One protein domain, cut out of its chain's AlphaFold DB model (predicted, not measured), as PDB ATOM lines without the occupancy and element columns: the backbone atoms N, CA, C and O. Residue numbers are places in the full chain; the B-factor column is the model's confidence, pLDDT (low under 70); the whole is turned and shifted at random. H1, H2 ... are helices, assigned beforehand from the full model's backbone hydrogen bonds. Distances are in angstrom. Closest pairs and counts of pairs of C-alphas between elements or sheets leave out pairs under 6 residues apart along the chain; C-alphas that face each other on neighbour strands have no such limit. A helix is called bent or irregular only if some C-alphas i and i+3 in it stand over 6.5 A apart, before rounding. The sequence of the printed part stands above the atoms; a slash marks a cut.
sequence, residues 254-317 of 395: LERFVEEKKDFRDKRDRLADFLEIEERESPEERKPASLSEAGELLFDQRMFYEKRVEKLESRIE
ATOM      1  N   LEU A 254       9.047  -3.626  80.233       98.12
ATOM      2  CA  LEU A 254       8.872  -2.176  80.245       98.12
ATOM      3  C   LEU A 254       7.937  -1.721  79.121       98.12
ATOM      4  O   LEU A 254       6.974  -1.016  79.399       98.12
ATOM      5  N   GLU A 255       8.158  -2.186  77.886       98.00
ATOM      6  CA  GLU A 255       7.291  -1.890  76.732       98.00
ATOM      7  C   GLU A 255       5.827  -2.244  77.026       98.00
ATOM      8  O   GLU A 255       4.938  -1.404  76.880       98.00
ATOM      9  N   ARG A 256       5.584  -3.457  77.543       97.94
ATOM     10  CA  ARG A 256       4.242  -3.896  77.949       97.94
ATOM     11  C   ARG A 256       3.646  -2.992  79.028       97.94
ATOM     12  O   ARG A 256       2.479  -2.642  78.948       97.94
ATOM     13  N   PHE A 257       4.416  -2.635  80.056       97.81
ATOM     14  CA  PHE A 257       3.916  -1.796  81.148       97.81
ATOM     15  C   PHE A 257       3.582  -0.373  80.686       97.81
ATOM     16  O   PHE A 257       2.613   0.210  81.173       97.81
ATOM     17  N   VAL A 258       4.351   0.183  79.745       97.81
ATOM     18  CA  VAL A 258       4.063   1.483  79.123       97.81
ATOM     19  C   VAL A 258       2.756   1.431  78.330       97.81
ATOM     20  O   VAL A 258       1.923   2.327  78.485       97.81
ATOM     21  N   GLU A 259       2.557   0.380  77.532       97.88
ATOM     22  CA  GLU A 259       1.325   0.161  76.766       97.88
ATOM     23  C   GLU A 259       0.115  -0.028  77.692       97.88
ATOM     24  O   GLU A 259      -0.840   0.740  77.616       97.88
ATOM     25  N   GLU A 260       0.199  -0.944  78.660       97.44
ATOM     26  CA  GLU A 260      -0.880  -1.202  79.622       97.44
ATOM     27  C   GLU A 260      -1.238   0.052  80.436       97.44
ATOM     28  O   GLU A 260      -2.417   0.334  80.653       97.44
ATOM     29  N   LYS A 261      -0.246   0.853  80.858       97.00
ATOM     30  CA  LYS A 261      -0.499   2.136  81.538       97.00
ATOM     31  C   LYS A 261      -1.359   3.057  80.674       97.00
ATOM     32  O   LYS A 261      -2.298   3.669  81.185       97.00
ATOM     33  N   LYS A 262      -1.019   3.188  79.390       96.56
ATOM     34  CA  LYS A 262      -1.757   4.028  78.442       96.56
ATOM     35  C   LYS A 262      -3.173   3.490  78.225       96.56
ATOM     36  O   LYS A 262      -4.127   4.253  78.343       96.56
ATOM     37  N   ASP A 263      -3.312   2.189  78.004       95.50
ATOM     38  CA  ASP A 263      -4.608   1.554  77.763       95.50
ATOM     39  C   ASP A 263      -5.553   1.708  78.960       95.50
ATOM     40  O   ASP A 263      -6.721   2.074  78.798       95.50
ATOM     41  N   PHE A 264      -5.054   1.501  80.185       96.00
ATOM     42  CA  PHE A 264      -5.853   1.722  81.390       96.00
ATOM     43  C   PHE A 264      -6.217   3.192  81.582       96.00
ATOM     44  O   PHE A 264      -7.342   3.483  81.989       96.00
ATOM     45  N   ARG A 265      -5.306   4.121  81.271       95.31
ATOM     46  CA  ARG A 265      -5.575   5.563  81.323       95.31
ATOM     47  C   ARG A 265      -6.726   5.942  80.386       95.31
ATOM     48  O   ARG A 265      -7.689   6.556  80.851       95.31
ATOM     49  N   ASP A 266      -6.638   5.531  79.121       94.69
ATOM     50  CA  ASP A 266      -7.625   5.824  78.078       94.69
ATOM     51  C   ASP A 266      -8.975   5.157  78.395       94.69
ATOM     52  O   ASP A 266     -10.039   5.758  78.233       94.69
ATOM     53  N   LYS A 267      -8.960   3.921  78.911       94.38
ATOM     54  CA  LYS A 267     -10.173   3.224  79.368       94.38
ATOM     55  C   LYS A 267     -10.821   3.923  80.564       94.38
ATOM     56  O   LYS A 267     -12.042   4.067  80.592       94.38
ATOM     57  N   ARG A 268     -10.024   4.376  81.532       94.88
ATOM     58  CA  ARG A 268     -10.495   5.147  82.690       94.88
ATOM     59  C   ARG A 268     -11.159   6.450  82.253       94.88
ATOM     60  O   ARG A 268     -12.217   6.760  82.784       94.88
ATOM     61  N   ASP A 269     -10.594   7.162  81.276       94.19
ATOM     62  CA  ASP A 269     -11.187   8.403  80.751       94.19
ATOM     63  C   ASP A 269     -12.536   8.127  80.066       94.19
ATOM     64  O   ASP A 269     -13.541   8.738  80.419       94.19
ATOM     65  N   ARG A 270     -12.604   7.109  79.191       95.38
ATOM     66  CA  ARG A 270     -13.870   6.701  78.547       95.38
ATOM     67  C   ARG A 270     -14.945   6.289  79.559       95.38
ATOM     68  O   ARG A 270     -16.111   6.635  79.385       95.38
ATOM     69  N   LEU A 271     -14.574   5.547  80.603       95.25
ATOM     70  CA  LEU A 271     -15.500   5.136  81.664       95.25
ATOM     71  C   LEU A 271     -15.975   6.319  82.512       95.25
ATOM     72  O   LEU A 271     -17.153   6.374  82.850       95.25
ATOM     73  N   ALA A 272     -15.086   7.250  82.860       95.31
ATOM     74  CA  ALA A 272     -15.445   8.438  83.627       95.31
ATOM     75  C   ALA A 272     -16.437   9.320  82.852       95.31
ATOM     76  O   ALA A 272     -17.459   9.714  83.413       95.31
ATOM     77  N   ASP A 273     -16.184   9.527  81.554       95.44
ATOM     78  CA  ASP A 273     -17.085  10.248  80.654       95.44
ATOM     79  C   ASP A 273     -18.451   9.552  80.541       95.44
ATOM     80  O   ASP A 273     -19.486  10.204  80.674       95.44
ATOM     81  N   PHE A 274     -18.470   8.223  80.355       95.25
ATOM     82  CA  PHE A 274     -19.710   7.438  80.292       95.25
ATOM     83  C   PHE A 274     -20.534   7.534  81.581       95.25
ATOM     84  O   PHE A 274     -21.753   7.645  81.522       95.25
ATOM     85  N   LEU A 275     -19.878   7.498  82.741       95.38
ATOM     86  CA  LEU A 275     -20.538   7.542  84.048       95.38
ATOM     87  C   LEU A 275     -20.854   8.968  84.521       95.38
ATOM     88  O   LEU A 275     -21.381   9.128  85.623       95.38
ATOM     89  N   GLU A 276     -20.511   9.992  83.735       95.12
ATOM     90  CA  GLU A 276     -20.646  11.407  84.104       95.12
ATOM     91  C   GLU A 276     -19.904  11.742  85.425       95.12
ATOM     92  O   GLU A 276     -20.367  12.537  86.248       95.12
ATOM     93  N   ILE A 277     -18.738  11.118  85.656       93.38
ATOM     94  CA  ILE A 277     -17.914  11.291  86.864       93.38
ATOM     95  C   ILE A 277     -16.717  12.189  86.559       93.38
ATOM     96  O   ILE A 277     -15.879  11.870  85.722       93.38
ATOM     97  N   GLU A 278     -16.561  13.266  87.327       89.62
ATOM     98  CA  GLU A 278     -15.353  14.089  87.270       89.62
ATOM     99  C   GLU A 278     -14.188  13.401  88.010       89.62
ATOM    100  O   GLU A 278     -14.189  13.287  89.241       89.62
ATOM    101  N   GLU A 279     -13.176  12.950  87.265       84.06
ATOM    102  CA  GLU A 279     -11.953  12.371  87.829       84.06
ATOM    103  C   GLU A 279     -10.956  13.461  88.237       84.06
ATOM    104  O   GLU A 279     -10.458  14.222  87.410       84.06
ATOM    105  N   ARG A 280     -10.647  13.526  89.536       83.06
ATOM    106  CA  ARG A 280      -9.766  14.558  90.116       83.06
ATOM    107  C   ARG A 280      -8.436  14.027  90.631       83.06
ATOM    108  O   ARG A 280      -7.566  14.820  90.977       83.06
ATOM    109  N   GLU A 281      -8.281  12.711  90.727       84.69
ATOM    110  CA  GLU A 281      -7.028  12.112  91.182       84.69
ATOM    111  C   GLU A 281      -6.150  11.747  89.986       84.69
ATOM    112  O   GLU A 281      -6.591  11.107  89.028       84.69
ATOM    113  N   SER A 282      -4.884  12.128  90.080       85.31
ATOM    114  CA  SER A 282      -3.813  11.724  89.180       85.31
ATOM    115  C   SER A 282      -2.829  10.837  89.940       85.31
ATOM    116  O   SER A 282      -2.720  10.958  91.165       85.31
ATOM    117  N   PRO A 283      -2.096   9.953  89.247       90.12
ATOM    118  CA  PRO A 283      -0.980   9.277  89.884       90.12
ATOM    119  C   PRO A 283       0.108  10.289  90.271       90.12
ATOM    120  O   PRO A 283       0.110  11.436  89.816       90.12
ATOM    121  N   GLU A 284       1.037   9.854  91.118       84.56
ATOM    122  CA  GLU A 284       2.189  10.668  91.491       84.56
ATOM    123  C   GLU A 284       3.054  10.992  90.261       84.56
ATOM    124  O   GLU A 284       3.305  10.143  89.398       84.56
ATOM    125  N   GLU A 285       3.517  12.238  90.196       84.62
ATOM    126  CA  GLU A 285       4.459  12.718  89.192       84.62
ATOM    127  C   GLU A 285       5.699  13.237  89.919       84.62
ATOM    128  O   GLU A 285       5.687  14.296  90.548       84.62
ATOM    129  N   ARG A 286       6.790  12.473  89.844       88.12
ATOM    130  CA  ARG A 286       8.103  12.891  90.337       88.12
ATOM    131  C   ARG A 286       9.171  12.536  89.321       88.12
ATOM    132  O   ARG A 286       9.032  11.568  88.579       88.12
ATOM    133  N   LYS A 287      10.251  13.318  89.291       88.38
ATOM    134  CA  LYS A 287      11.410  12.993  88.460       88.38
ATOM    135  C   LYS A 287      12.188  11.856  89.139       88.38
ATOM    136  O   LYS A 287      12.653  12.077  90.259       88.38
ATOM    137  N   PRO A 288      12.324  10.678  88.511       92.38
ATOM    138  CA  PRO A 288      13.026   9.558  89.123       92.38
ATOM    139  C   PRO A 288      14.527   9.847  89.237       92.38
ATOM    140  O   PRO A 288      15.119  10.459  88.340       92.38
ATOM    141  N   ALA A 289      15.138   9.415  90.343       91.38
ATOM    142  CA  ALA A 289      16.572   9.566  90.564       91.38
ATOM    143  C   ALA A 289      17.400   8.422  89.959       91.38
ATOM    144  O   ALA A 289      18.591   8.622  89.761       91.38
ATOM    145  N   SER A 290      16.798   7.273  89.635       94.00
ATOM    146  CA  SER A 290      17.439   6.075  89.066       94.00
ATOM    147  C   SER A 290      16.493   5.335  88.110       94.00
ATOM    148  O   SER A 290      15.285   5.598  88.110       94.00
ATOM    149  N   LEU A 291      17.005   4.372  87.328       94.25
ATOM    150  CA  LEU A 291      16.136   3.465  86.564       94.25
ATOM    151  C   LEU A 291      15.159   2.703  87.462       94.25
ATOM    152  O   LEU A 291      14.000   2.562  87.086       94.25
ATOM    153  N   SER A 292      15.591   2.225  88.634       93.69
ATOM    154  CA  SER A 292      14.708   1.494  89.554       93.69
ATOM    155  C   SER A 292      13.535   2.356  90.016       93.69
ATOM    156  O   SER A 292      12.396   1.912  89.913       93.69
ATOM    157  N   GLU A 293      13.778   3.612  90.405       95.12
ATOM    158  CA  GLU A 293      12.709   4.552  90.765       95.12
ATOM    159  C   GLU A 293      11.792   4.878  89.578       95.12
ATOM    160  O   GLU A 293      10.585   5.038  89.753       95.12
ATOM    161  N   ALA A 294      12.342   4.976  88.364       95.94
ATOM    162  CA  ALA A 294      11.543   5.179  87.156       95.94
ATOM    163  C   ALA A 294      10.647   3.961  86.864       95.94
ATOM    164  O   ALA A 294       9.482   4.115  86.495       95.94
ATOM    165  N   GLY A 295      11.173   2.752  87.076       96.44
ATOM    166  CA  GLY A 295      10.429   1.501  86.980       96.44
ATOM    167  C   GLY A 295       9.319   1.388  88.025       96.44
ATOM    168  O   GLY A 295       8.199   1.020  87.674       96.44
ATOM    169  N   GLU A 296       9.598   1.750  89.279       96.25
ATOM    170  CA  GLU A 296       8.601   1.810  90.360       96.25
ATOM    171  C   GLU A 296       7.483   2.795  90.016       96.25
ATOM    172  O   GLU A 296       6.308   2.445  90.082       96.25
ATOM    173  N   LEU A 297       7.839   3.990  89.535       95.94
ATOM    174  CA  LEU A 297       6.862   4.989  89.114       95.94
ATOM    175  C   LEU A 297       5.978   4.476  87.967       95.94
ATOM    176  O   LEU A 297       4.762   4.657  87.995       95.94
ATOM    177  N   LEU A 298       6.565   3.812  86.965       96.56
ATOM    178  CA  LEU A 298       5.809   3.192  85.874       96.56
ATOM    179  C   LEU A 298       4.845   2.116  86.398       96.56
ATOM    180  O   LEU A 298       3.681   2.079  85.984       96.56
ATOM    181  N   PHE A 299       5.318   1.259  87.304       96.25
ATOM    182  CA  PHE A 299       4.515   0.214  87.934       96.25
ATOM    183  C   PHE A 299       3.332   0.814  88.707       96.25
ATOM    184  O   PHE A 299       2.182   0.430  88.477       96.25
ATOM    185  N   ASP A 300       3.593   1.799  89.564       95.69
ATOM    186  CA  ASP A 300       2.581   2.447  90.394       95.69
ATOM    187  C   ASP A 300       1.551   3.204  89.555       95.69
ATOM    188  O   ASP A 300       0.350   3.102  89.808       95.69
ATOM    189  N   GLN A 301       1.989   3.904  88.504       95.88
ATOM    190  CA  GLN A 301       1.087   4.581  87.571       95.88
ATOM    191  C   GLN A 301       0.165   3.594  86.850       95.88
ATOM    192  O   GLN A 301      -1.040   3.834  86.752       95.88
ATOM    193  N   ARG A 302       0.705   2.470  86.365       96.56
ATOM    194  CA  ARG A 302      -0.099   1.403  85.756       96.56
ATOM    195  C   ARG A 302      -1.138   0.880  86.752       96.56
ATOM    196  O   ARG A 302      -2.322   0.841  86.424       96.56
ATOM    197  N   MET A 303      -0.713   0.525  87.966       96.38
ATOM    198  CA  MET A 303      -1.601   0.004  89.014       96.38
ATOM    199  C   MET A 303      -2.666   1.019  89.444       96.38
ATOM    200  O   MET A 303      -3.793   0.636  89.762       96.38
ATOM    201  N   PHE A 304      -2.324   2.308  89.469       96.62
ATOM    202  CA  PHE A 304      -3.266   3.384  89.749       96.62
ATOM    203  C   PHE A 304      -4.399   3.389  88.720       96.62
ATOM    204  O   PHE A 304      -5.568   3.320  89.105       96.62
ATOM    205  N   TYR A 305      -4.073   3.416  87.423       96.56
ATOM    206  CA  TYR A 305      -5.096   3.431  86.376       96.56
ATOM    207  C   TYR A 305      -5.905   2.133  86.329       96.56
ATOM    208  O   TYR A 305      -7.124   2.201  86.188       96.56
ATOM    209  N   GLU A 306      -5.274   0.973  86.527       96.50
ATOM    210  CA  GLU A 306      -5.966  -0.322  86.609       96.50
ATOM    211  C   GLU A 306      -7.035  -0.318  87.716       96.50
ATOM    212  O   GLU A 306      -8.215  -0.550  87.450       96.50
ATOM    213  N   LYS A 307      -6.668   0.080  88.942       96.12
ATOM    214  CA  LYS A 307      -7.619   0.193  90.064       96.12
ATOM    215  C   LYS A 307      -8.716   1.223  89.807       96.12
ATOM    216  O   LYS A 307      -9.842   1.061  90.282       96.12
ATOM    217  N   ARG A 308      -8.409   2.309  89.087       95.00
ATOM    218  CA  ARG A 308      -9.416   3.306  88.700       95.00
ATOM    219  C   ARG A 308     -10.422   2.745  87.710       95.00
ATOM    220  O   ARG A 308     -11.615   2.954  87.914       95.00
ATOM    221  N   VAL A 309      -9.967   1.990  86.714       95.06
ATOM    222  CA  VAL A 309     -10.851   1.255  85.804       95.06
ATOM    223  C   VAL A 309     -11.762   0.318  86.596       95.06
ATOM    224  O   VAL A 309     -12.973   0.407  86.436       95.06
ATOM    225  N   GLU A 310     -11.223  -0.505  87.499       94.62
ATOM    226  CA  GLU A 310     -12.030  -1.430  88.319       94.62
ATOM    227  C   GLU A 310     -13.083  -0.700  89.171       94.62
ATOM    228  O   GLU A 310     -14.234  -1.133  89.279       94.62
ATOM    229  N   LYS A 311     -12.710   0.441  89.765       94.94
ATOM    230  CA  LYS A 311     -13.619   1.266  90.569       94.94
ATOM    231  C   LYS A 311     -14.723   1.911  89.731       94.94
ATOM    232  O   LYS A 311     -15.839   2.041  90.222       94.94
ATOM    233  N   LEU A 312     -14.427   2.345  88.511       95.12
ATOM    234  CA  LEU A 312     -15.441   2.891  87.607       95.12
ATOM    235  C   LEU A 312     -16.340   1.772  87.070       95.12
ATOM    236  O   LEU A 312     -17.558   1.924  87.061       95.12
ATOM    237  N   GLU A 313     -15.773   0.615  86.722       94.88
ATOM    238  CA  GLU A 313     -16.543  -0.551  86.283       94.88
ATOM    239  C   GLU A 313     -17.572  -0.995  87.333       94.88
ATOM    240  O   GLU A 313     -18.706  -1.313  86.979       94.88
ATOM    241  N   SER A 314     -17.241  -0.931  88.627       94.19
ATOM    242  CA  SER A 314     -18.199  -1.273  89.691       94.19
ATOM    243  C   SER A 314     -19.386  -0.305  89.807       94.19
ATOM    244  O   SER A 314     -20.407  -0.673  90.386       94.19
ATOM    245  N   ARG A 315     -19.296   0.898  89.221       95.38
ATOM    246  CA  ARG A 315     -20.389   1.887  89.174       95.38
ATOM    247  C   ARG A 315     -21.289   1.754  87.944       95.38
ATOM    248  O   ARG A 315     -22.334   2.397  87.901       95.38
ATOM    249  N   ILE A 316     -20.920   0.917  86.967       95.06
ATOM    250  CA  ILE A 316     -21.717   0.702  85.747       95.06
ATOM    251  C   ILE A 316     -23.119   0.209  86.097       95.06
ATOM    252  O   ILE A 316     -24.086   0.680  85.513       95.06
ATOM    253  N   GLU A 317     -23.242  -0.723  87.042       94.06
ATOM    254  CA  GLU A 317     -24.537  -1.303  87.404       94.06
ATOM    255  C   GLU A 317     -25.525  -0.240  87.904       94.06
ATOM    256  O   GLU A 317     -26.630  -0.149  87.380       94.06
TER     257      GLU A 317
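This is residues 254 to 317 of the 395 residues of the protein "AA_TRNA_LIGASE_II_ALA domain-containing protein" of Nanohaloarchaea archaeon SW_7_46_7 (UniProt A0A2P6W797). Two long helices, H1 and H2, lie side by side at a slight slant and run the same way, with a long link that carries the chain back from the end of H1 to the start of H2. The whole is elongated: the C-alphas of the printed part span 42 by 22 by 14 A along their three main axes. The printed part has 64 residues, with two named helices, H1 then H2, and no named strand; its class is all helix. It is only just compact, close to loose, with a radius of gyration of the C-alphas of 12.8 A.

Look first at H1, residues 254 to 274, and then at H2, residues 291 to 313: the two touch, with 29 pairs of C-alphas within 8 A. Find their closest C-alphas at Lys 261 and Arg 302, 4.3 A apart. Their lines stand at a shallow tilt of 30 degrees, and they run the same way. Their centres are 9.7 A apart. In H1 and H2 every O i to N i+4 pair is within hydrogen-bond range.

Find C-alpha 254 at (8.872, -2.176, 80.245); from there H1 runs 30.2 A to C-alpha 274 at (-19.710, 7.438, 80.292). Residues 275 to 290 follow with no named element. H2 then begins at C-alpha 291, at (16.136, 3.465, 86.564), and runs 32.9 A to C-alpha 313, at (-16.543, -0.551, 86.283). Neither helix is bent.

The two C-alphas farthest apart are those of Ser 290 and Glu 317, at 42.7 A. The link from H1 to H2, 16 residues, is long. The printed part has no cut. Read the B-factor column for the model's confidence: the mean pLDDT of the printed part is 94.1, and no printed residue is under 70.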